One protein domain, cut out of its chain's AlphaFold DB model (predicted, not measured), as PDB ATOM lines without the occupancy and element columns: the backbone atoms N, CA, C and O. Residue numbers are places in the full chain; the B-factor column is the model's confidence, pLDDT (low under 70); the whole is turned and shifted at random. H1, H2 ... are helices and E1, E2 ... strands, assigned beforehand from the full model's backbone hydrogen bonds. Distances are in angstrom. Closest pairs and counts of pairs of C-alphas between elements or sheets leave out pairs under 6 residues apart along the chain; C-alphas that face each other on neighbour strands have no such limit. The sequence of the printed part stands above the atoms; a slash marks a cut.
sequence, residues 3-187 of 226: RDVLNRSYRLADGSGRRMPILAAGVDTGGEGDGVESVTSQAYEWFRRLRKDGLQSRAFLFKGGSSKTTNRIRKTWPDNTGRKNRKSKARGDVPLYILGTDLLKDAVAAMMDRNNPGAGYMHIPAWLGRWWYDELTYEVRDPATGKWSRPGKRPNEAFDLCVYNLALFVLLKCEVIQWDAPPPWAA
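This is residues 3 to 187 of the 226 residues of the protein "Terminase GpA" of Halomonas sp. TD01 (UniProt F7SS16). A small, strongly twisted sheet of four strands is the core, with helix H5 packed on one face and helix H2 on the other; H3 packs at nearly a right angle on H5, and the end of H4 makes a corner with the beginning of H5. The small hairpin of E1 and E2 lies well away from this core, and long loops make much of the rest. The printed part has 185 residues, with five named helices and six named strands in the order H1 E1 E2 E3 H2 E4 E5 E6 H3 H4 H5; the class is mixed, and under half of the residues are in named elements. The large sheet runs E3 E4 E6 E5 and is mixed, while E1 and E2 are antiparallel. The whole is compact, with a radius of gyration of the C-alphas of 18.3 A and spans of 54 by 46 by 31 A.

Find C-alpha 3 at (164.921, 148.306, 121.688), where H1, residues 3 to 6, begins. Next come E1, residues 9 to 11, E2, residues 19 to 21, and E3, residues 25 to 28. H2, residues 39 to 53, runs 21.9 A from C-alpha 39 at (157.367, 134.340, 123.616). E4, residues 59 to 64, is 16.8 A long; E5 is residues 73 to 76 and E6 residues 96 to 99. H3, residues 101 to 112, spans 16.4 A, and H4 is residues 130 to 136. H5, residues 157 to 171, runs 20.8 A to C-alpha 171 at (151.845, 148.605, 106.523).

Look first at E4, parallel to E3, with N 62 and O 27 at 2.8 A, and to E6, with N 97 and O 61 at 2.9 A. E5 and E6 form an antiparallel hairpin, N 76 and O 96 at 2.8 A. E3, H2 and E4 are a strand-helix-strand unit, two parallel neighbour strands with a helix between, its crossover right-handed. H2 and H5 lie on opposite faces, making three layers, at heights over the sheet of 9.2 A and 9.0 A. H2 runs along the strands, at 10 degrees to E4 on the local plane; H5 lies over E4, only just slantwise at 59.6 degrees on the local plane. H3 and H5 touch about perpendicular at 81 degrees, the C-alphas of Leu 104 and Val 163 closest at 5.8 A. H4 touches residues 157 to 159 of H5, C-alphas 136 and 159 closest at 4.4 A. H1 only grazes the sheet, only just on it with 5 pairs of C-alphas within 10 A. In the hairpin of E1 and E2, N 10 and O 20 are 2.9 A apart; E2 and E3 are apart. Every O i to N i+4 pair is within hydrogen-bond range in H3, H4 and H5; H2 has 8 of 11, and H1 is too short for one.

The C-alphas farthest apart are those of Gly 15 and Lys 84, at 56.6 A. The printed part has no cut. The links E5 to E6, H3 to H4 and H4 to H5 are long; residues 125 to 130, of which 130 belongs to H4, stand free. The mean pLDDT of the printed part is 90.1; look for values under 70 at residue 3, residues 31 to 37 and residues 82 to 89.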
ATOM      1  N   ARG A   3     164.879 146.842 121.487       62.38
ATOM      2  CA  ARG A   3     164.921 148.306 121.688       62.38
ATOM      3  C   ARG A   3     166.153 148.951 121.040       62.38
ATOM      4  O   ARG A   3     166.037 150.021 120.457       62.38
ATOM      5  N   ASP A   4     167.302 148.282 121.099       76.56
ATOM      6  CA  ASP A   4     168.558 148.789 120.538       76.56
ATOM      7  C   ASP A   4     168.478 148.845 119.012       76.56
ATOM      8  O   ASP A   4     169.051 149.742 118.410       76.56
ATOM      9  N   VAL A   5     167.721 147.930 118.388       86.44
ATOM     10  CA  VAL A   5     167.522 147.880 116.930       86.44
ATOM     11  C   VAL A   5     166.797 149.126 116.427       86.44
ATOM     12  O   VAL A   5     167.238 149.725 115.453       86.44
ATOM     13  N   LEU A   6     165.736 149.563 117.114       91.25
ATOM     14  CA  LEU A   6     164.987 150.770 116.740       91.25
ATOM     15  C   LEU A   6     165.825 152.053 116.851       91.25
ATOM     16  O   LEU A   6     165.520 153.035 116.183       91.25
ATOM     17  N   ASN A   7     166.889 152.064 117.648       91.06
ATOM     18  CA  ASN A   7     167.783 153.218 117.752       91.06
ATOM     19  C   ASN A   7     168.997 153.125 116.817       91.06
ATOM     20  O   ASN A   7     169.819 154.038 116.799       91.06
ATOM     21  N   ARG A   8     169.129 152.048 116.029       93.31
ATOM     22  CA  ARG A   8     170.210 151.946 115.047       93.31
ATOM     23  C   ARG A   8     169.990 152.911 113.889       93.31
ATOM     24  O   ARG A   8     168.870 153.156 113.438       93.31
ATOM     25  N   SER A   9     171.111 153.387 113.375       94.25
ATOM     26  CA  SER A   9     171.213 154.142 112.135       94.25
ATOM     27  C   SER A   9     172.453 153.691 111.371       94.25
ATOM     28  O   SER A   9     173.392 153.158 111.971       94.25
ATOM     29  N   TYR A  10     172.473 153.904 110.060       94.00
ATOM     30  CA  TYR A  10     173.553 153.500 109.157       94.00
ATOM     31  C   TYR A  10     174.066 154.708 108.387       94.00
ATOM     32  O   TYR A  10     173.292 155.612 108.096       94.00
ATOM     33  N   ARG A  11     175.366 154.748 108.088       95.50
ATOM     34  CA  ARG A  11     175.959 155.865 107.338       95.50
ATOM     35  C   ARG A  11     175.377 155.923 105.926       95.50
ATOM     36  O   ARG A  11     175.161 154.876 105.318       95.50
ATOM     37  N   LEU A  12     175.144 157.134 105.431       94.69
ATOM     38  CA  LEU A  12     174.827 157.364 104.025       94.69
ATOM     39  C   LEU A  12     176.054 157.076 103.148       94.69
ATOM     40  O   LEU A  12     177.197 157.136 103.608       94.69
ATOM     41  N   ALA A  13     175.798 156.728 101.887       91.75
ATOM     42  CA  ALA A  13     176.840 156.363 100.928       91.75
ATOM     43  C   ALA A  13     177.527 157.578 100.272       91.75
ATOM     44  O   ALA A  13     178.516 157.401  99.572       91.75
ATOM     45  N   ASP A  14     177.035 158.798 100.509       92.75
ATOM     46  CA  ASP A  14     177.574 160.059  99.968       92.75
ATOM     47  C   ASP A  14     178.856 160.547 100.665       92.75
ATOM     48  O   ASP A  14     179.407 161.581 100.299       92.75
ATOM     49  N   GLY A  15     179.328 159.837 101.694       92.44
ATOM     50  CA  GLY A  15     180.513 160.227 102.458       92.44
ATOM     51  C   GLY A  15     180.292 161.405 103.409       92.44
ATOM     52  O   GLY A  15     181.236 161.807 104.087       92.44
ATOM     53  N   SER A  16     179.067 161.923 103.544       93.31
ATOM     54  CA  SER A  16     178.797 163.119 104.351       93.31
ATOM     55  C   SER A  16     178.872 162.872 105.867       93.31
ATOM     56  O   SER A  16     178.788 163.801 106.664       93.31
ATOM     57  N   GLY A  17     178.937 161.607 106.293       93.94
ATOM     58  CA  GLY A  17     178.875 161.205 107.703       93.94
ATOM     59  C   GLY A  17     177.459 161.170 108.294       93.94
ATOM     60  O   GLY A  17     177.277 160.596 109.375       93.94
ATOM     61  N   ARG A  18     176.455 161.687 107.573       95.75
ATOM     62  CA  ARG A  18     175.034 161.606 107.943       95.75
ATOM     63  C   ARG A  18     174.569 160.157 108.028       95.75
ATOM     64  O   ARG A  18     175.176 159.241 107.462       95.75
ATOM     65  N   ARG A  19     173.479 159.935 108.761       96.81
ATOM     66  CA  ARG A  19     172.986 158.591 109.070       96.81
ATOM     67  C   ARG A  19     171.493 158.440 108.803       96.81
ATOM     68  O   ARG A  19     170.687 159.239 109.267       96.81
ATOM     69  N   MET A  20     171.132 157.347 108.136       95.88
ATOM     70  CA  MET A  20     169.762 156.881 107.939       95.88
ATOM     71  C   MET A  20     169.315 156.053 109.153       95.88
ATOM     72  O   MET A  20     169.922 155.007 109.417       95.88
ATOM     73  N   PRO A  21     168.290 156.463 109.918       95.31
ATOM     74  CA  PRO A  21     167.751 155.641 110.995       95.31
ATOM     75  C   PRO A  21     166.916 154.475 110.453       95.31
ATOM     76  O   PRO A  21     166.396 154.510 109.340       95.31
ATOM     77  N   ILE A  22     166.716 153.447 111.278       94.62
ATOM     78  CA  ILE A  22     165.655 152.460 111.030       94.62
ATOM     79  C   ILE A  22     164.302 153.181 111.049       94.62
ATOM     80  O   ILE A  22     164.016 153.903 111.991       94.62
ATOM     81  N   LEU A  23     163.419 152.982 110.074       95.25
ATOM     82  CA  LEU A  23     162.085 153.598 110.125       95.25
ATOM     83  C   LEU A  23     161.165 152.863 111.109       95.25
ATOM     84  O   LEU A  23     160.590 153.467 112.016       95.25
ATOM     85  N   ALA A  24     161.077 151.542 110.956       96.00
ATOM     86  CA  ALA A  24     160.225 150.662 111.743       96.00
ATOM     87  C   ALA A  24     160.859 149.275 111.916       96.00
ATOM     88  O   ALA A  24     161.733 148.885 111.144       96.00
ATOM     89  N   ALA A  25     160.390 148.522 112.910       95.94
ATOM     90  CA  ALA A  25     160.780 147.136 113.145       95.94
ATOM     91  C   ALA A  25     159.551 146.234 113.311       95.94
ATOM     92  O   ALA A  25     158.624 146.549 114.063       95.94
ATOM     93  N   GLY A  26     159.583 145.093 112.625       95.25
ATOM     94  CA  GLY A  26     158.655 143.983 112.796       95.25
ATOM     95  C   GLY A  26     159.257 142.945 113.738       95.25
ATOM     96  O   GLY A  26     160.448 142.653 113.653       95.25
ATOM     97  N   VAL A  27     158.450 142.407 114.646       93.88
ATOM     98  CA  VAL A  27     158.857 141.377 115.608       93.88
ATOM     99  C   VAL A  27     157.876 140.224 115.510       93.88
ATOM    100  O   VAL A  27     156.681 140.416 115.745       93.88
ATOM    101  N   ASP A  28     158.370 139.033 115.179       91.88
ATOM    102  CA  ASP A  28     157.552 137.828 115.250       91.88
ATOM    103  C   ASP A  28     157.250 137.479 116.711       91.88
ATOM    104  O   ASP A  28     158.089 137.590 117.605       91.88
ATOM    105  N   THR A  29     156.003 137.100 116.954       88.94
ATOM    106  CA  THR A  29     155.509 136.693 118.272       88.94
ATOM    107  C   THR A  29     155.323 135.181 118.383       88.94
ATOM    108  O   THR A  29     154.833 134.710 119.419       88.94
ATOM    109  N   GLY A  30     155.648 134.444 117.312       75.44
ATOM    110  CA  GLY A  30     155.707 132.988 117.256       75.44
ATOM    111  C   GLY A  30     156.890 132.399 118.029       75.44
ATOM    112  O   GLY A  30     157.828 133.102 118.391       75.44
ATOM    113  N   GLY A  31     156.800 131.102 118.329       63.72
ATOM    114  CA  GLY A  31     157.793 130.349 119.101       63.72
ATOM    115  C   GLY A  31     157.221 129.703 120.366       63.72
ATOM    116  O   GLY A  31     156.271 130.206 120.978       63.72
ATOM    117  N   GLU A  32     157.804 128.571 120.755       52.25
ATOM    118  CA  GLU A  32     157.637 127.993 122.090       52.25
ATOM    119  C   GLU A  32     158.623 128.697 123.031       52.25
ATOM    120  O   GLU A  32     159.757 128.975 122.657       52.25
ATOM    121  N   GLY A  33     158.171 129.107 124.217       49.38
ATOM    122  CA  GLY A  33     159.067 129.725 125.195       49.38
ATOM    123  C   GLY A  33     159.794 128.645 125.987       49.38
ATOM    124  O   GLY A  33     159.128 127.747 126.498       49.38
ATOM    125  N   ASP A  34     161.108 128.779 126.162       44.50
ATOM    126  CA  ASP A  34     161.932 127.913 127.025       44.50
ATOM    127  C   ASP A  34     161.708 128.197 128.530       44.50
ATOM    128  O   ASP A  34     162.643 128.342 129.315       44.50
ATOM    129  N   GLY A  35     160.451 128.345 128.965       53.09
ATOM    130  CA  GLY A  35     160.123 128.680 130.350       53.09
ATOM    131  C   GLY A  35     158.631 128.849 130.649       53.09
ATOM    132  O   GLY A  35     157.754 128.451 129.884       53.09
ATOM    133  N   VAL A  36     158.336 129.460 131.803       52.75
ATOM    134  CA  VAL A  36     156.964 129.658 132.319       52.75
ATOM    135  C   VAL A  36     156.159 130.650 131.462       52.75
ATOM    136  O   VAL A  36     154.933 130.540 131.365       52.75
ATOM    137  N   GLU A  37     156.828 131.599 130.796       59.16
ATOM    138  CA  GLU A  37     156.189 132.647 129.993       59.16
ATOM    139  C   GLU A  37     156.367 132.445 128.480       59.16
ATOM    140  O   GLU A  37     157.475 132.298 127.970       59.16
ATOM    141  N   SER A  38     155.260 132.513 127.730       75.56
ATOM    142  CA  SER A  38     155.279 132.408 126.263       75.56
ATOM    143  C   SER A  38     156.025 133.572 125.592       75.56
ATOM    144  O   SER A  38     155.886 134.713 126.038       75.56
ATOM    145  N   VAL A  39     156.699 133.318 124.460       82.25
ATOM    146  CA  VAL A  39     157.367 134.340 123.616       82.25
ATOM    147  C   VAL A  39     156.431 135.509 123.283       82.25
ATOM    148  O   VAL A  39     156.809 136.679 123.353       82.25
ATOM    149  N   THR A  40     155.153 135.213 123.037       84.56
ATOM    150  CA  THR A  40     154.117 136.225 122.800       84.56
ATOM    151  C   THR A  40     153.937 137.193 123.983       84.56
ATOM    152  O   THR A  40     153.769 138.393 123.766       84.56
ATOM    153  N   SER A  41     153.997 136.718 125.236       85.00
ATOM    154  CA  SER A  41     153.921 137.587 126.427       85.00
ATOM    155  C   SER A  41     155.093 138.560 126.469       85.00
ATOM    156  O   SER A  41     154.892 139.760 126.659       85.00
ATOM    157  N   GLN A  42     156.303 138.053 126.224       87.94
ATOM    158  CA  GLN A  42     157.525 138.853 126.237       87.94
ATOM    159  C   GLN A  42     157.496 139.937 125.153       87.94
ATOM    160  O   GLN A  42     157.869 141.086 125.411       87.94
ATOM    161  N   ALA A  43     156.984 139.611 123.963       90.38
ATOM    162  CA  ALA A  43     156.796 140.575 122.882       90.38
ATOM    163  C   ALA A  43     155.794 141.682 123.258       90.38
ATOM    164  O   ALA A  43     156.048 142.862 123.004       90.38
ATOM    165  N   TYR A  44     154.684 141.336 123.921       91.69
ATOM    166  CA  TYR A  44     153.700 142.322 124.383       91.69
ATOM    167  C   TYR A  44     154.274 143.247 125.451       91.69
ATOM    168  O   TYR A  44     154.065 144.458 125.409       91.69
ATOM    169  N   GLU A  45     155.025 142.706 126.405       91.12
ATOM    170  CA  GLU A  45     155.702 143.519 127.411       91.12
ATOM    171  C   GLU A  45     156.773 144.419 126.809       91.12
ATOM    172  O   GLU A  45     156.861 145.593 127.172       91.12
ATOM    173  N   TRP A  46     157.558 143.907 125.859       91.38
ATOM    174  CA  TRP A  46     158.510 144.718 125.115       91.38
ATOM    175  C   TRP A  46     157.811 145.885 124.415       91.38
ATOM    176  O   TRP A  46     158.215 147.031 124.620       91.38
ATOM    177  N   PHE A  47     156.718 145.624 123.696       93.75
ATOM    178  CA  PHE A  47     155.936 146.665 123.034       93.75
ATOM    179  C   PHE A  47     155.412 147.713 124.027       93.75
ATOM    180  O   PHE A  47     155.503 148.913 123.776       93.75
ATOM    181  N   ARG A  48     154.906 147.294 125.194       93.25
ATOM    182  CA  ARG A  48     154.450 148.217 126.251       93.25
ATOM    183  C   ARG A  48     155.584 149.090 126.790       93.25
ATOM    184  O   ARG A  48     155.375 150.279 127.018       93.25
ATOM    185  N   ARG A  49     156.789 148.532 126.963       92.69
ATOM    186  CA  ARG A  49     157.962 149.282 127.448       92.69
ATOM    187  C   ARG A  49     158.383 150.398 126.492       92.69
ATOM    188  O   ARG A  49     158.767 151.459 126.979       92.69
ATOM    189  N   LEU A  50     158.223 150.214 125.178       93.69
ATOM    190  CA  LEU A  50     158.549 151.241 124.175       93.69
ATOM    191  C   LEU A  50     157.760 152.546 124.348       93.69
ATOM    192  O   LEU A  50     158.173 153.574 123.814       93.69
ATOM    193  N   ARG A  51     156.632 152.536 125.081       91.94
ATOM    194  CA  ARG A  51     155.824 153.743 125.313       91.94
ATOM    195  C   ARG A  51     156.624 154.823 126.027       91.94
ATOM    196  O   ARG A  51     156.497 155.992 125.686       91.94
ATOM    197  N   LYS A  52     157.446 154.414 126.999       91.44
ATOM    198  CA  LYS A  52     158.283 155.322 127.795       91.44
ATOM    199  C   LYS A  52     159.316 156.053 126.939       91.44
ATOM    200  O   LYS A  52     159.705 157.157 127.283       91.44
ATOM    201  N   ASP A  53     159.698 155.448 125.816       89.56
ATOM    202  CA  ASP A  53     160.718 155.961 124.905       89.56
ATOM    203  C   ASP A  53     160.113 156.639 123.660       89.56
ATOM    204  O   ASP A  53     160.844 157.043 122.764       89.56
ATOM    205  N   GLY A  54     158.779 156.709 123.545       92.25
ATOM    206  CA  GLY A  54     158.105 157.239 122.353       92.25
ATOM    207  C   GLY A  54     158.255 156.373 121.092       92.25
ATOM    208  O   GLY A  54     157.940 156.824 119.995       92.25
ATOM    209  N   LEU A  55     158.707 155.120 121.225       94.12
ATOM    210  CA  LEU A  55     159.069 154.252 120.093       94.12
ATOM    211  C   LEU A  55     157.944 153.315 119.622       94.12
ATOM    212  O   LEU A  55     158.111 152.605 118.632       94.12
ATOM    213  N   GLN A  56     156.793 153.292 120.303       93.94
ATOM    214  CA  GLN A  56     155.701 152.354 119.990       93.94
ATOM    215  C   GLN A  56     155.172 152.468 118.561       93.94
ATOM    216  O   GLN A  56     154.818 151.455 117.965       93.94
ATOM    217  N   SER A  57     155.133 153.677 118.000       93.81
ATOM    218  CA  SER A  57     154.653 153.916 116.632       93.81
ATOM    219  C   SER A  57     155.531 153.273 115.555       93.81
ATOM    220  O   SER A  57     155.085 153.129 114.421       93.81
ATOM    221  N   ARG A  58     156.760 152.873 115.907       95.25
ATOM    222  CA  ARG A  58     157.756 152.275 115.009       95.25
ATOM    223  C   ARG A  58     157.869 150.757 115.176       95.25
ATOM    224  O   ARG A  58     158.672 150.135 114.489       95.25
ATOM    225  N   ALA A  59     157.096 150.153 116.076       96.25
ATOM    226  CA  ALA A  59     157.152 148.725 116.370       96.25
ATOM    227  C   ALA A  59     155.873 148.003 115.933       96.25
ATOM    228  O   ALA A  59     154.762 148.461 116.199       96.25
ATOM    229  N   PHE A  60     156.032 146.838 115.308       97.19
ATOM    230  CA  PHE A  60     154.932 146.034 114.786       97.19
ATOM    231  C   PHE A  60     155.099 144.585 115.230       97.19
ATOM    232  O   PHE A  60     156.151 143.988 115.025       97.19
ATOM    233  N   LEU A  61     154.065 144.017 115.848       96.38
ATOM    234  CA  LEU A  61     154.073 142.621 116.280       96.38
ATOM    235  C   LEU A  61     153.367 141.744 115.250       96.38
ATOM    236  O   LEU A  61     152.209 141.998 114.909       96.38
ATOM    237  N   PHE A  62     154.058 140.712 114.782       96.12
ATOM    238  CA  PHE A  62     153.605 139.806 113.735       96.12
ATOM    239  C   PHE A  62     153.259 138.430 114.280       96.12
ATOM    240  O   PHE A  62     153.811 137.965 115.276       96.12
ATOM    241  N   LYS A  63     152.290 137.789 113.630       93.38
ATOM    242  CA  LYS A  63     151.940 136.390 113.853       93.38
ATOM    243  C   LYS A  63     151.428 135.785 112.551       93.38
ATOM    244  O   LYS A  63     150.532 136.354 111.929       93.38
ATOM    245  N   GLY A  64     151.930 134.613 112.178       91.56
ATOM    246  CA  GLY A  64     151.372 133.844 111.065       91.56
ATOM    247  C   GLY A  64     149.908 133.458 111.315       91.56
ATOM    248  O   GLY A  64     149.544 133.012 112.408       91.56
ATOM    249  N   GLY A  65     149.050 133.658 110.316       87.25
ATOM    250  CA  GLY A  65     147.676 133.168 110.334       87.25
ATOM    251  C   GLY A  65     147.631 131.642 110.239       87.25
ATOM    252  O   GLY A  65     148.407 131.037 109.512       87.25
ATOM    253  N   SER A  66     146.709 131.010 110.967       79.81
ATOM    254  CA  SER A  66     146.541 129.548 110.970       79.81
ATOM    255  C   SER A  66     145.524 129.042 109.939       79.81
ATOM    256  O   SER A  66     145.324 127.839 109.808       79.81
ATOM    257  N   SER A  67     144.832 129.948 109.247       82.50
ATOM    258  CA  SER A  67     143.750 129.642 108.309       82.50
ATOM    259  C   SER A  67     144.005 130.299 106.960       82.50
ATOM    260  O   SER A  67     144.540 131.409 106.907       82.50
ATOM    261  N   LYS A  68     143.525 129.663 105.884       85.25
ATOM    262  CA  LYS A  68     143.506 130.272 104.550       85.25
ATOM    263  C   LYS A  68     142.797 131.629 104.617       85.25
ATOM    264  O   LYS A  68     141.776 131.775 105.290       85.25
ATOM    265  N   THR A  69     143.361 132.633 103.959       90.12
ATOM    266  CA  THR A  69     142.841 134.002 103.975       90.12
ATOM    267  C   THR A  69     143.080 134.677 102.633       90.12
ATOM    268  O   THR A  69     143.989 134.297 101.903       90.12
ATOM    269  N   THR A  70     142.264 135.679 102.318       92.44
ATOM    270  CA  THR A  70     142.442 136.575 101.167       92.44
ATOM    271  C   THR A  70     143.165 137.871 101.544       92.44
ATOM    272  O   THR A  70     143.565 138.632 100.669       92.44
ATOM    273  N   ASN A  71     143.357 138.135 102.841       94.44
ATOM    274  CA  ASN A  71     144.025 139.340 103.324       94.44
ATOM    275  C   ASN A  71     145.508 139.065 103.577       94.44
ATOM    276  O   ASN A  71     145.846 138.208 104.392       94.44
ATOM    277  N   ARG A  72     146.394 139.861 102.964       95.62
ATOM    278  CA  ARG A  72     147.843 139.799 103.240       95.62
ATOM    279  C   ARG A  72     148.156 140.098 104.709       95.62
ATOM    280  O   ARG A  72     149.012 139.451 105.302       95.62
ATOM    281  N   ILE A  73     147.454 141.064 105.307       97.56
ATOM    282  CA  ILE A  73     147.669 141.501 106.692       97.56
ATOM    283  C   ILE A  73     146.330 141.875 107.326       97.56
ATOM    284  O   ILE A  73     145.549 142.628 106.745       97.56
ATOM    285  N   ARG A  74     146.080 141.406 108.550       96.31
ATOM    286  CA  ARG A  74     144.925 141.803 109.364       96.31
ATOM    287  C   ARG A  74     145.371 142.283 110.738       96.31
ATOM    288  O   ARG A  74     145.939 141.517 111.511       96.31
ATOM    289  N   LYS A  75     145.060 143.534 111.080       96.56
ATOM    290  CA  LYS A  75     145.312 144.085 112.419       96.56
ATOM    291  C   LYS A  75     144.250 143.599 113.407       96.56
ATOM    292  O   LYS A  75     143.059 143.645 113.115       96.56
ATOM    293  N   THR A  76     144.684 143.157 114.579       94.25
ATOM    294  CA  THR A  76     143.830 142.691 115.678       94.25
ATOM    295  C   THR A  76     144.299 143.284 117.005       94.25
ATOM    296  O   THR A  76     145.423 143.775 117.105       94.25
ATOM    297  N   TRP A  77     143.439 143.222 118.020       93.88
ATOM    298  CA  TRP A  77     143.729 143.673 119.383       93.88
ATOM    299  C   TRP A  77     143.389 142.540 120.351       93.88
ATOM    300  O   TRP A  77     142.255 142.455 120.820       93.88
ATOM    301  N   PRO A  78     144.313 141.590 120.577       86.94
ATOM    302  CA  PRO A  78     144.019 140.416 121.384       86.94
ATOM    303  C   PRO A  78     143.651 140.789 122.825       86.94
ATOM    304  O   PRO A  78     144.397 141.494 123.506       86.94
ATOM    305  N   ASP A  79     142.534 140.250 123.307       84.88
ATOM    306  CA  ASP A  79     142.090 140.364 124.694       84.88
ATOM    307  C   ASP A  79     141.739 138.974 125.231       84.88
ATOM    308  O   ASP A  79     140.897 138.264 124.680       84.88
ATOM    309  N   ASN A  80     142.446 138.558 126.280       78.12
ATOM    310  CA  ASN A  80     142.217 137.292 126.972       78.12
ATOM    311  C   ASN A  80     142.017 137.506 128.480       78.12
ATOM    312  O   ASN A  80     142.149 136.553 129.246       78.12
ATOM    313  N   THR A  81     141.687 138.724 128.919       70.88
ATOM    314  CA  THR A  81     141.455 139.058 130.337       70.88
ATOM    315  C   THR A  81     140.382 138.182 130.993       70.88
ATOM    316  O   THR A  81     140.515 137.828 132.161       70.88
ATOM    317  N   GLY A  82     139.375 137.745 130.229       61.91
ATOM    318  CA  GLY A  82     138.331 136.821 130.688       61.91
ATOM    319  C   GLY A  82     138.676 135.324 130.614       61.91
ATOM    320  O   GLY A  82     137.844 134.497 130.976       61.91
ATOM    321  N   ARG A  83     139.863 134.928 130.129       61.84
ATOM    322  CA  ARG A  83     140.209 133.516 129.858       61.84
ATOM    323  C   ARG A  83     141.397 133.049 130.703       61.84
ATOM    324  O   ARG A  83     142.544 133.135 130.271       61.84
ATOM    325  N   LYS A  84     141.101 132.467 131.872       56.78
ATOM    326  CA  LYS A  84     142.092 131.990 132.862       56.78
ATOM    327  C   LYS A  84     143.096 130.948 132.327       56.78
ATOM    328  O   LYS A  84     144.203 130.873 132.841       56.78
ATOM    329  N   ASN A  85     142.761 130.204 131.266       59.03
ATOM    330  CA  ASN A  85     143.598 129.114 130.730       59.03
ATOM    331  C   ASN A  85     144.641 129.551 129.676       59.03
ATOM    332  O   ASN A  85     145.350 128.710 129.124       59.03
ATOM    333  N   ARG A  86     144.737 130.842 129.327       62.19
ATOM    334  CA  ARG A  86     145.704 131.330 128.323       62.19
ATOM    335  C   ARG A  86     147.006 131.775 128.994       62.19
ATOM    336  O   ARG A  86     146.999 132.674 129.824       62.19
ATOM    337  N   LYS A  87     148.137 131.224 128.534       62.25
ATOM    338  CA  LYS A  87     149.492 131.559 129.022       62.25
ATOM    339  C   LYS A  87     149.932 133.010 128.735       62.25
ATOM    340  O   LYS A  87     150.858 133.504 129.370       62.25
ATOM    341  N   SER A  88     149.282 133.708 127.796       64.94
ATOM    342  CA  SER A  88     149.661 135.068 127.378       64.94
ATOM    343  C   SER A  88     148.739 136.167 127.928       64.94
ATOM    344  O   SER A  88     147.538 136.153 127.639       64.94
ATOM    345  N   LYS A  89     149.301 137.174 128.617       69.69
ATOM    346  CA  LYS A  89     148.576 138.342 129.173       69.69
ATOM    347  C   LYS A  89     148.261 139.398 128.095       69.69
ATOM    348  O   LYS A  89     148.971 140.397 127.935       69.69
ATOM    349  N   ALA A  90     147.178 139.177 127.355       76.44
ATOM    350  CA  ALA A  90     146.642 140.110 126.361       76.44
ATOM    351  C   ALA A  90     145.467 140.912 126.951       76.44
ATOM    352  O   ALA A  90     144.560 140.296 127.510       76.44
ATOM    353  N   ARG A  91     145.492 142.250 126.850       83.06
ATOM    354  CA  ARG A  91     144.501 143.162 127.465       83.06
ATOM    355  C   ARG A  91     143.841 144.119 126.457       83.06
ATOM    356  O   ARG A  91     143.427 145.208 126.835       83.06
ATOM    357  N   GLY A  92     143.829 143.772 125.168       86.12
ATOM    358  CA  GLY A  92     143.295 144.635 124.105       86.12
ATOM    359  C   GLY A  92     144.130 145.893 123.817       86.12
ATOM    360  O   GLY A  92     143.728 146.727 123.015       86.12
ATOM    361  N   ASP A  93     145.298 146.032 124.445       87.69
ATOM    362  CA  ASP A  93     146.136 147.236 124.436       87.69
ATOM    363  C   ASP A  93     147.328 147.163 123.468       87.69
ATOM    364  O   ASP A  93     147.955 148.178 123.165       87.69
ATOM    365  N   VAL A  94     147.649 145.963 122.979       93.06
ATOM    366  CA  VAL A  94     148.778 145.708 122.079       93.06
ATOM    367  C   VAL A  94     148.252 145.285 120.704       93.06
ATOM    368  O   VAL A  94     147.529 144.288 120.617       93.06
ATOM    369  N   PRO A  95     148.603 146.001 119.617       95.56
ATOM    370  CA  PRO A  95     148.211 145.602 118.276       95.56
ATOM    371  C   PRO A  95     148.998 144.367 117.832       95.56
ATOM    372  O   PRO A  95     150.222 144.325 117.947       95.56
ATOM    373  N   LEU A  96     148.293 143.391 117.263       95.44
ATOM    374  CA  LEU A  96     148.883 142.203 116.654       95.44
ATOM    375  C   LEU A  96     148.444 142.099 115.196       95.44
ATOM    376  O   LEU A  96     147.245 142.083 114.901       95.44
ATOM    377  N   TYR A  97     149.406 142.006 114.288       97.19
ATOM    378  CA  TYR A  97     149.158 141.889 112.858       97.19
ATOM    379  C   TYR A  97     149.268 140.422 112.442       97.19
ATOM    380  O   TYR A  97     150.338 139.816 112.484       97.19
ATOM    381  N   ILE A  98     148.125 139.853 112.066       96.25
ATOM    382  CA  ILE A  98     148.013 138.485 111.572       96.25
ATOM    383  C   ILE A  98     148.346 138.480 110.085       96.25
ATOM    384  O   ILE A  98     147.688 139.175 109.307       96.25
ATOM    385  N   LEU A  99     149.355 137.707 109.704       96.88
ATOM    386  CA  LEU A  99     149.861 137.645 108.341       96.88
ATOM    387  C   LEU A  99     149.200 136.506 107.562       96.88
ATOM    388  O   LEU A  99     149.106 135.380 108.051       96.88
ATOM    389  N   GLY A 100     148.764 136.796 106.338       96.75
ATOM    390  CA  GLY A 100     148.441 135.784 105.339       96.75
ATOM    391  C   GLY A 100     149.738 135.251 104.744       96.75
ATOM    392  O   GLY A 100     150.145 135.711 103.681       96.75
ATOM    393  N   THR A 101     150.404 134.346 105.465       94.19
ATOM    394  CA  THR A 101     151.782 133.915 105.177       94.19
ATOM    395  C   THR A 101     151.952 133.434 103.740       94.19
ATOM    396  O   THR A 101     152.852 133.920 103.066       94.19
ATOM    397  N   ASP A 102     151.059 132.575 103.241       96.19
ATOM    398  CA  ASP A 102     151.156 132.052 101.872       96.19
ATOM    399  C   ASP A 102     151.065 133.164 100.814       96.19
ATOM    400  O   ASP A 102     151.850 133.184  99.875       96.19
ATOM    401  N   LEU A 103     150.179 134.154 101.002       97.38
ATOM    402  CA  LEU A 103     150.040 135.288 100.074       97.38
ATOM    403  C   LEU A 103     151.289 136.176 100.049       97.38
ATOM    404  O   LEU A 103     151.654 136.717  99.007       97.38
ATOM    405  N   LEU A 104     151.914 136.383 101.209       97.62
ATOM    406  CA  LEU A 104     153.144 137.165 101.298       97.62
ATOM    407  C   LEU A 104     154.334 136.389 100.727       97.62
ATOM    408  O   LEU A 104     155.164 136.992 100.058       97.62
ATOM    409  N   LYS A 105     154.395 135.069 100.937       97.62
ATOM    410  CA  LYS A 105     155.408 134.191 100.337       97.62
ATOM    411  C   LYS A 105     155.280 134.134  98.820       97.62
ATOM    412  O   LYS A 105     156.287 134.286  98.141       97.62
ATOM    413  N   ASP A 106     154.057 134.050  98.298       97.44
ATOM    414  CA  ASP A 106     153.778 134.153  96.861       97.44
ATOM    415  C   ASP A 106     154.304 135.474  96.284       97.44
ATOM    416  O   ASP A 106     154.960 135.488  95.243       97.44
ATOM    417  N   ALA A 107     154.068 136.589  96.982       97.00
ATOM    418  CA  ALA A 107     154.574 137.891  96.560       97.00
ATOM    419  C   ALA A 107     156.108 137.949  96.592       97.00
ATOM    420  O   ALA A 107     156.706 138.401  95.624       97.00
ATOM    421  N   VAL A 108     156.749 137.469  97.663       97.56
ATOM    422  CA  VAL A 108     158.215 137.434  97.766       97.56
ATOM    423  C   VAL A 108     158.825 136.539  96.683       97.56
ATOM    424  O   VAL A 108     159.777 136.963  96.037       97.56
ATOM    425  N   ALA A 109     158.256 135.362  96.414       96.88
ATOM    426  CA  ALA A 109     158.679 134.498  95.310       96.88
ATOM    427  C   ALA A 109     158.611 135.225  93.961       96.88
ATOM    428  O   ALA A 109     159.606 135.298  93.244       96.88
ATOM    429  N   ALA A 110     157.497 135.904  93.685       95.88
ATOM    430  CA  ALA A 110     157.353 136.716  92.479       95.88
ATOM    431  C   ALA A 110     158.291 137.940  92.425       95.88
ATOM    432  O   ALA A 110     158.476 138.508  91.348       95.88
ATOM    433  N   MET A 111     158.842 138.400  93.554       96.12
ATOM    434  CA  MET A 111     159.885 139.435  93.587       96.12
ATOM    435  C   MET A 111     161.267 138.854  93.272       96.12
ATOM    436  O   MET A 111     162.059 139.518  92.606       96.12
ATOM    437  N   MET A 112     161.551 137.632  93.739       94.12
ATOM    438  CA  MET A 112     162.801 136.913  93.466       94.12
ATOM    439  C   MET A 112     162.934 136.530  91.988       94.12
ATOM    440  O   MET A 112     164.021 136.634  91.433       94.12
ATOM    441  N   ASP A 113     161.828 136.166  91.336       93.31
ATOM    442  CA  ASP A 113     161.809 135.762  89.922       93.31
ATOM    443  C   ASP A 113     161.977 136.936  88.933       93.31
ATOM    444  O   ASP A 113     162.038 136.741  87.715       93.31
ATOM    445  N   ARG A 114     162.027 138.186  89.414       94.38
ATOM    446  CA  ARG A 114     162.186 139.366  88.550       94.38
ATOM    447  C   ARG A 114     163.653 139.612  88.231       94.38
ATOM    448  O   ARG A 114     164.439 139.923  89.115       94.38
ATOM    449  N   ASN A 115     163.981 139.620  86.940       92.12
ATOM    450  CA  ASN A 115     165.335 139.916  86.456       92.12
ATOM    451  C   ASN A 115     165.603 141.412  86.236       92.12
ATOM    452  O   ASN A 115     166.749 141.848  86.295       92.12
ATOM    453  N   ASN A 116     164.556 142.203  85.982       90.88
ATOM    454  CA  ASN A 116     164.698 143.613  85.628       90.88
ATOM    455  C   ASN A 116     164.475 144.515  86.851       90.88
ATOM    456  O   ASN A 116     163.444 144.365  87.519       90.88
ATOM    457  N   PRO A 117     165.376 145.484  87.112       89.94
ATOM    458  CA  PRO A 117     165.167 146.499  88.135       89.94
ATOM    459  C   PRO A 117     163.858 147.265  87.919       89.94
ATOM    460  O   PRO A 117     163.499 147.606  86.792       89.94
ATOM    461  N   GLY A 118     163.147 147.552  89.008       87.75
ATOM    462  CA  GLY A 118     161.874 148.266  88.971       87.75
ATOM    463  C   GLY A 118     160.975 147.914  90.149       87.75
ATOM    464  O   GLY A 118     161.418 147.348  91.150       87.75
ATOM    465  N   ALA A 119     159.685 148.241  90.032       88.50
ATOM    466  CA  ALA A 119     158.699 147.891  91.048       88.50
ATOM    467  C   ALA A 119     158.756 146.384  91.340       88.50
ATOM    468  O   ALA A 119     158.788 145.577  90.415       88.50
ATOM    469  N   GLY A 120     158.786 146.002  92.617       89.44
ATOM    470  CA  GLY A 120     158.829 144.602  93.045       89.44
ATOM    471  C   GLY A 120     160.139 143.855  92.766       89.44
ATOM    472  O   GLY A 120     160.198 142.674  93.074       89.44
ATOM    473  N   TYR A 121     161.176 144.486  92.212       93.50
ATOM    474  CA  TYR A 121     162.494 143.856  92.098       93.50
ATOM    475  C   TYR A 121     163.152 143.740  93.482       93.50
ATOM    476  O   TYR A 121     163.173 144.707  94.250       93.50
ATOM    477  N   MET A 122     163.684 142.561  93.817       93.25
ATOM    478  CA  MET A 122     164.380 142.347  95.084       93.25
ATOM    479  C   MET A 122     165.869 142.685  94.956       93.25
ATOM    480  O   MET A 122     166.632 141.975  94.310       93.25
ATOM    481  N   HIS A 123     166.304 143.740  95.644       91.56
ATOM    482  CA  HIS A 123     167.725 144.059  95.772       91.56
ATOM    483  C   HIS A 123     168.365 143.218  96.878       91.56
ATOM    484  O   HIS A 123     168.011 143.351  98.050       91.56
ATOM    485  N   ILE A 124     169.333 142.380  96.506       90.94
ATOM    486  CA  ILE A 124     170.067 141.511  97.431       90.94
ATOM    487  C   ILE A 124     171.521 141.995  97.493       90.94
ATOM    488  O   ILE A 124     172.153 142.156  96.447       90.94
ATOM    489  N   PRO A 125     172.074 142.271  98.685       90.12
ATOM    490  CA  PRO A 125     173.443 142.742  98.788       90.12
ATOM    491  C   PRO A 125     174.455 141.628  98.479       90.12
ATOM    492  O   PRO A 125     174.316 140.496  98.937       90.12
ATOM    493  N   ALA A 126     175.530 141.984  97.775       92.31
ATOM    494  CA  ALA A 126     176.538 141.038  97.284       92.31
ATOM    495  C   ALA A 126     177.355 140.320  98.378       92.31
ATOM    496  O   ALA A 126     178.055 139.357  98.085       92.31
ATOM    497  N   TRP A 127     177.297 140.779  99.633       93.56
ATOM    498  CA  TRP A 127     178.031 140.166 100.747       93.56
ATOM    499  C   TRP A 127     177.332 138.932 101.339       93.56
ATOM    500  O   TRP A 127     177.919 138.247 102.177       93.56
ATOM    501  N   LEU A 128     176.087 138.645 100.943       95.06
ATOM    502  CA  LEU A 128     175.367 137.461 101.409       95.06
ATOM    503  C   LEU A 128     175.934 136.193 100.767       95.06
ATOM    504  O   LEU A 128     176.125 136.111  99.556       95.06
ATOM    505  N   GLY A 129     176.204 135.189 101.602       95.75
ATOM    506  CA  GLY A 129     176.735 133.900 101.167       95.75
ATOM    507  C   GLY A 129     175.640 132.881 100.858       95.75
ATOM    508  O   GLY A 129     174.464 133.097 101.152       95.75
ATOM    509  N   ARG A 130     176.047 131.716 100.332       95.50
ATOM    510  CA  ARG A 130     175.147 130.599  99.982       95.50
ATOM    511  C   ARG A 130     174.190 130.194 101.112       95.50
ATOM    512  O   ARG A 130     173.038 129.914 100.817       95.50
ATOM    513  N   TRP A 131     174.621 130.262 102.373       95.19
ATOM    514  CA  TRP A 131     173.782 129.965 103.544       95.19
ATOM    515  C   TRP A 131     172.445 130.727 103.541       95.19
ATOM    516  O   TRP A 131     171.412 130.156 103.868       95.19
ATOM    517  N   TRP A 132     172.448 131.995 103.117       96.75
ATOM    518  CA  TRP A 132     171.250 132.831 103.104       96.75
ATOM    519  C   TRP A 132     170.302 132.426 101.975       96.75
ATOM    520  O   TRP A 132     169.093 132.362 102.163       96.75
ATOM    521  N   TYR A 133     170.855 132.099 100.806       95.56
ATOM    522  CA  TYR A 133     170.080 131.607  99.666       95.56
ATOM    523  C   TYR A 133     169.499 130.212  99.920       95.56
ATOM    524  O   TYR A 133     168.377 129.928  99.497       95.56
ATOM    525  N   ASP A 134     170.239 129.356 100.627       96.44
ATOM    526  CA  ASP A 134     169.760 128.038 101.035       96.44
ATOM    527  C   ASP A 134     168.519 128.179 101.934       96.44
ATOM    528  O   ASP A 134     167.531 127.497 101.692       96.44
ATOM    529  N   GLU A 135     168.525 129.101 102.904       97.12
ATOM    530  CA  GLU A 135     167.345 129.420 103.726       97.12
ATOM    531  C   GLU A 135     166.214 130.079 102.921       97.12
ATOM    532  O   GLU A 135     165.044 129.743 103.109       97.12
ATOM    533  N   LEU A 136     166.547 131.009 102.018       96.38
ATOM    534  CA  LEU A 136     165.573 131.762 101.220       96.38
ATOM    535  C   LEU A 136     164.731 130.841 100.328       96.38
ATOM    536  O   LEU A 136     163.542 131.075 100.128       96.38
ATOM    537  N   THR A 137     165.359 129.794  99.799       95.44
ATOM    538  CA  THR A 137     164.756 128.842  98.855       95.44
ATOM    539  C   THR A 137     164.321 127.530  99.508       95.44
ATOM    540  O   THR A 137     163.910 126.604  98.812       95.44
ATOM    541  N   TYR A 138     164.415 127.418 100.837       97.25
ATOM    542  CA  TYR A 138     164.220 126.136 101.510       97.25
ATOM    543  C   TYR A 138     162.767 125.646 101.501       97.25
ATOM    544  O   TYR A 138     162.509 124.439 101.497       97.25
ATOM    545  N   GLU A 139     161.805 126.564 101.542       96.94
ATOM    546  CA  GLU A 139     160.393 126.203 101.505       96.94
ATOM    547  C   GLU A 139     159.888 125.936 100.094       96.94
ATOM    548  O   GLU A 139     160.294 126.577  99.129       96.94
ATOM    549  N   VAL A 140     158.930 125.017 100.001       96.38
ATOM    550  CA  VAL A 140     158.299 124.626  98.744       96.38
ATOM    551  C   VAL A 140     156.816 124.956  98.799       96.38
ATOM    552  O   VAL A 140     156.136 124.691  99.797       96.38
ATOM    553  N   ARG A 141     156.317 125.520  97.699       96.69
ATOM    554  CA  ARG A 141     154.898 125.781  97.492       96.69
ATOM    555  C   ARG A 141     154.210 124.539  96.942       96.69
ATOM    556  O   ARG A 141     154.523 124.090  95.843       96.69
ATOM    557  N   ASP A 142     153.234 124.024  97.672       96.06
ATOM    558  CA  ASP A 142     152.365 122.956  97.190       96.06
ATOM    559  C   ASP A 142     151.378 123.520  96.145       96.06
ATOM    560  O   ASP A 142     150.563 124.386  96.483       96.06
ATOM    561  N   PRO A 143     151.410 123.061  94.879       93.81
ATOM    562  CA  PRO A 143     150.517 123.562  93.839       93.81
ATOM    563  C   PRO A 143     149.046 123.182  94.064       93.81
ATOM    564  O   PRO A 143     148.167 123.921  93.624       93.81
ATOM    565  N   ALA A 144     148.757 122.078  94.761       94.50
ATOM    566  CA  ALA A 144     147.393 121.617  95.004       94.50
ATOM    567  C   ALA A 144     146.716 122.407  96.131       94.50
ATOM    568  O   ALA A 144     145.548 122.789  96.022       94.50
ATOM    569  N   THR A 145     147.441 122.676  97.221       92.81
ATOM    570  CA  THR A 145     146.877 123.386  98.384       92.81
ATOM    571  C   THR A 145     147.176 124.886  98.392       92.81
ATOM    572  O   THR A 145     146.442 125.653  99.026       92.81
ATOM    573  N   GLY A 146     148.221 125.312  97.679       92.38
ATOM    574  CA  GLY A 146     148.753 126.674  97.690       92.38
ATOM    575  C   GLY A 146     149.533 127.023  98.957       92.38
ATOM    576  O   GLY A 146     149.763 128.204  99.199       92.38
ATOM    577  N   LYS A 147     149.886 126.032  99.784       94.38
ATOM    578  CA  LYS A 147     150.601 126.246 101.046       94.38
ATOM    579  C   LYS A 147     152.106 126.185 100.856       94.38
ATOM    580  O   LYS A 147     152.608 125.304 100.160       94.38
ATOM    581  N   TRP A 148     152.815 127.060 101.554       95.31
ATOM    582  CA  TRP A 148     154.260 126.963 101.704       95.31
ATOM    583  C   TRP A 148     154.618 126.098 102.905       95.31
ATOM    584  O   TRP A 148     154.022 126.206 103.980       95.31
ATOM    585  N   SER A 149     155.578 125.199 102.714       94.56
ATOM    586  CA  SER A 149     156.037 124.326 103.786       94.56
ATOM    587  C   SER A 149     157.494 123.934 103.620       94.56
ATOM    588  O   SER A 149     158.039 123.874 102.518       94.56
ATOM    589  N   ARG A 150     158.127 123.643 104.752       94.75
ATOM    590  CA  ARG A 150     159.482 123.114 104.791       94.75
ATOM    591  C   ARG A 150     159.460 121.619 104.452       94.75
ATOM    592  O   ARG A 150     158.747 120.880 105.130       94.75
ATOM    593  N   PRO A 151     160.300 121.136 103.520       94.06
ATOM    594  CA  PRO A 151     160.394 119.707 103.214       94.06
ATOM    595  C   PRO A 151     161.077 118.889 104.329       94.06
ATOM    596  O   PRO A 151     161.046 117.664 104.314       94.06
ATOM    597  N   GLY A 152     161.698 119.546 105.316       93.69
ATOM    598  CA  GLY A 152     162.372 118.890 106.439       93.69
ATOM    599  C   GLY A 152     162.819 119.854 107.544       93.69
ATOM    600  O   GLY A 152     162.261 120.940 107.732       93.69
ATOM    601  N   LYS A 153     163.905 119.509 108.245       92.12
ATOM    602  CA  LYS A 153     164.349 120.210 109.465       92.12
ATOM    603  C   LYS A 153     165.367 121.359 109.299       92.12
ATOM    604  O   LYS A 153     165.817 121.865 110.318       92.12
ATOM    605  N   ARG A 154     165.708 121.805 108.085       93.38
ATOM    606  CA  ARG A 154     166.650 122.930 107.892       93.38
ATOM    607  C   ARG A 154     166.021 124.311 108.174       93.38
ATOM    608  O   ARG A 154     164.790 124.389 108.245       93.38
ATOM    609  N   PRO A 155     166.851 125.350 108.366       93.69
ATOM    610  CA  PRO A 155     166.401 126.719 108.610       93.69
ATOM    611  C   PRO A 155     165.796 127.372 107.342       93.69
ATOM    612  O   PRO A 155     166.022 126.904 106.227       93.69
ATOM    613  N   ASN A 156     164.974 128.407 107.527       94.88
ATOM    614  CA  ASN A 156     164.199 129.139 106.503       94.88
ATOM    615  C   ASN A 156     164.081 130.647 106.821       94.88
ATOM    616  O   ASN A 156     163.216 131.352 106.291       94.88
ATOM    617  N   GLU A 157     164.919 131.143 107.726       94.38
ATOM    618  CA  GLU A 157     164.801 132.444 108.369       94.38
ATOM    619  C   GLU A 157     164.938 133.571 107.350       94.38
ATOM    620  O   GLU A 157     164.190 134.545 107.427       94.38
ATOM    621  N   ALA A 158     165.818 133.434 106.353       96.50
ATOM    622  CA  ALA A 158     165.918 134.384 105.247       96.50
ATOM    623  C   ALA A 158     164.564 134.649 104.560       96.50
ATOM    624  O   ALA A 158     164.198 135.810 104.351       96.50
ATOM    625  N   PHE A 159     163.788 133.602 104.255       97.12
ATOM    626  CA  PHE A 159     162.503 133.755 103.574       97.12
ATOM    627  C   PHE A 159     161.453 134.408 104.472       97.12
ATOM    628  O   PHE A 159     160.782 135.360 104.060       97.12
ATOM    629  N   ASP A 160     161.355 133.960 105.725       95.62
ATOM    630  CA  ASP A 160     160.428 134.545 106.693       95.62
ATOM    631  C   ASP A 160     160.779 136.018 106.988       95.62
ATOM    632  O   ASP A 160     159.888 136.867 107.060       95.62
ATOM    633  N   LEU A 161     162.066 136.379 107.059       95.62
ATOM    634  CA  LEU A 161     162.506 137.773 107.198       95.62
ATOM    635  C   LEU A 161     162.112 138.632 105.990       95.62
ATOM    636  O   LEU A 161     161.648 139.759 106.181       95.62
ATOM    637  N   CYS A 162     162.232 138.117 104.763       97.06
ATOM    638  CA  CYS A 162     161.730 138.801 103.568       97.06
ATOM    639  C   CYS A 162     160.210 139.013 103.636       97.06
ATOM    640  O   CYS A 162     159.728 140.108 103.336       97.06
ATOM    641  N   VAL A 163     159.456 138.012 104.100       97.44
ATOM    642  CA  VAL A 163     158.001 138.102 104.312       97.44
ATOM    643  C   VAL A 163     157.647 139.169 105.347       97.44
ATOM    644  O   VAL A 163     156.753 139.986 105.112       97.44
ATOM    645  N   TYR A 164     158.346 139.213 106.481       97.19
ATOM    646  CA  TYR A 164     158.116 140.228 107.511       97.19
ATOM    647  C   TYR A 164     158.499 141.632 107.038       97.19
ATOM    648  O   TYR A 164     157.786 142.594 107.338       97.19
ATOM    649  N   ASN A 165     159.581 141.761 106.269       96.44
ATOM    650  CA  ASN A 165     159.964 143.031 105.665       96.44
ATOM    651  C   ASN A 165     158.891 143.516 104.678       96.44
ATOM    652  O   ASN A 165     158.452 144.663 104.759       96.44
ATOM    653  N   LEU A 166     158.375 142.628 103.819       97.44
ATOM    654  CA  LEU A 166     157.258 142.947 102.929       97.44
ATOM    655  C   LEU A 166     155.994 143.325 103.719       97.44
ATOM    656  O   LEU A 166     155.289 144.263 103.354       97.44
ATOM    657  N   ALA A 167     155.714 142.655 104.838       98.06
ATOM    658  CA  ALA A 167     154.580 143.010 105.684       98.06
ATOM    659  C   ALA A 167     154.702 144.438 106.251       98.06
ATOM    660  O   ALA A 167     153.730 145.198 106.226       98.06
ATOM    661  N   LEU A 168     155.891 144.839 106.716       97.38
ATOM    662  CA  LEU A 168     156.161 146.227 107.108       97.38
ATOM    663  C   LEU A 168     156.016 147.190 105.929       97.38
ATOM    664  O   LEU A 168     155.386 148.232 106.083       97.38
ATOM    665  N   PHE A 169     156.548 146.835 104.759       96.50
ATOM    666  CA  PHE A 169     156.461 147.634 103.536       96.50
ATOM    667  C   PHE A 169     155.002 147.955 103.168       96.50
ATOM    668  O   PHE A 169     154.656 149.109 102.909       96.50
ATOM    669  N   VAL A 170     154.111 146.961 103.246       97.19
ATOM    670  CA  VAL A 170     152.663 147.140 103.040       97.19
ATOM    671  C   VAL A 170     152.052 148.040 104.123       97.19
ATOM    672  O   VAL A 170     151.287 148.953 103.815       97.19
ATOM    673  N   LEU A 171     152.390 147.825 105.400       97.56
ATOM    674  CA  LEU A 171     151.845 148.605 106.523       97.56
ATOM    675  C   LEU A 171     152.267 150.077 106.504       97.56
ATOM    676  O   LEU A 171     151.484 150.946 106.894       97.56
ATOM    677  N   LEU A 172     153.479 150.350 106.028       96.44
ATOM    678  CA  LEU A 172     154.018 151.691 105.812       96.44
ATOM    679  C   LEU A 172     153.520 152.325 104.506       96.44
ATOM    680  O   LEU A 172     153.847 153.476 104.225       96.44
ATOM    681  N   LYS A 173     152.678 151.606 103.748       96.00
ATOM    682  CA  LYS A 173     152.096 152.028 102.468       96.00
ATOM    683  C   LYS A 173     153.142 152.306 101.390       96.00
ATOM    684  O   LYS A 173     152.909 153.120 100.500       96.00
ATOM    685  N   CYS A 174     154.272 151.611 101.439       94.56
ATOM    686  CA  CYS A 174     155.353 151.824 100.488       94.56
ATOM    687  C   CYS A 174     154.970 151.429  99.048       94.56
ATOM    688  O   CYS A 174     155.490 152.008  98.102       94.56
ATOM    689  N   GLU A 175     154.016 150.506  98.871       93.25
ATOM    690  CA  GLU A 175     153.499 150.087  97.553       93.25
ATOM    691  C   GLU A 175     152.766 151.198  96.790       93.25
ATOM    692  O   GLU A 175     152.576 151.088  95.583       93.25
ATOM    693  N   VAL A 176     152.317 152.244  97.489       94.00
ATOM    694  CA  VAL A 176     151.468 153.306  96.927       94.00
ATOM    695  C   VAL A 176     152.087 154.694  97.093       94.00
ATOM    696  O   VAL A 176     151.378 155.698  97.037       94.00
ATOM    697  N   ILE A 177     153.400 154.762  97.333       94.81
ATOM    698  CA  ILE A 177     154.118 156.038  97.380       94.81
ATOM    699  C   ILE A 177     154.048 156.699  96.003       94.81
ATOM    700  O   ILE A 177     154.390 156.095  94.989       94.81
ATOM    701  N   GLN A 178     153.628 157.962  95.991       94.56
ATOM    702  CA  GLN A 178     153.772 158.842  94.838       94.56
ATOM    703  C   GLN A 178     155.144 159.502  94.933       94.56
ATOM    704  O   GLN A 178     155.357 160.347  95.797       94.56
ATOM    705  N   TRP A 179     156.087 159.088  94.091       92.69
ATOM    706  CA  TRP A 179     157.477 159.548  94.180       92.69
ATOM    707  C   TRP A 179     157.680 161.011  93.772       92.69
ATOM    708  O   TRP A 179     158.671 161.603  94.183       92.69
ATOM    709  N   ASP A 180     156.715 161.615  93.073       94.94
ATOM    710  CA  ASP A 180     156.686 163.061  92.799       94.94
ATOM    711  C   ASP A 180     156.297 163.891  94.039       94.94
ATOM    712  O   ASP A 180     156.530 165.096  94.095       94.94
ATOM    713  N   ALA A 181     155.686 163.255  95.043       95.19
ATOM    714  CA  ALA A 181     155.289 163.870  96.306       95.19
ATOM    715  C   ALA A 181     155.411 162.848  97.456       95.19
ATOM    716  O   ALA A 181     154.399 162.441  98.047       95.19
ATOM    717  N   PRO A 182     156.637 162.373  97.754       96.56
ATOM    718  CA  PRO A 182     156.832 161.281  98.691       96.56
ATOM    719  C   PRO A 182     156.498 161.733 100.119       96.56
ATOM    720  O   PRO A 182     156.573 162.922 100.449       96.56
ATOM    721  N   PRO A 183     156.142 160.804 101.022       96.44
ATOM    722  CA  PRO A 183     156.032 161.149 102.431       96.44
ATOM    723  C   PRO A 183     157.394 161.650 102.951       96.44
ATOM    724  O   PRO A 183     158.421 161.147 102.498       96.44
ATOM    725  N   PRO A 184     157.440 162.561 103.945       96.25
ATOM    726  CA  PRO A 184     158.693 163.196 104.371       96.25
ATOM    727  C   PRO A 184     159.828 162.220 104.710       96.25
ATOM    728  O   PRO A 184     160.983 162.471 104.399       96.25
ATOM    729  N   TRP A 185     159.503 161.068 105.302       94.81
ATOM    730  CA  TRP A 185     160.489 160.043 105.660       94.81
ATOM    731  C   TRP A 185     161.114 159.317 104.456       94.81
ATOM    732  O   TRP A 185     162.117 158.629 104.632       94.81
ATOM    733  N   ALA A 186     160.518 159.429 103.266       95.38
ATOM    734  CA  ALA A 186     160.980 158.837 102.008       95.38
ATOM    735  C   ALA A 186     161.505 159.891 101.016       95.38
ATOM    736  O   ALA A 186     161.855 159.540  99.892       95.38
ATOM    737  N   ALA A 187     161.527 161.168 101.409       95.94
ATOM    738  CA  ALA A 187     162.076 162.249 100.602       95.94
ATOM    739  C   ALA A 187     163.597 162.072 100.384       95.94
ATOM    740  O   ALA A 187     164.238 161.305 101.125       95.94
TER     741      ALA A 187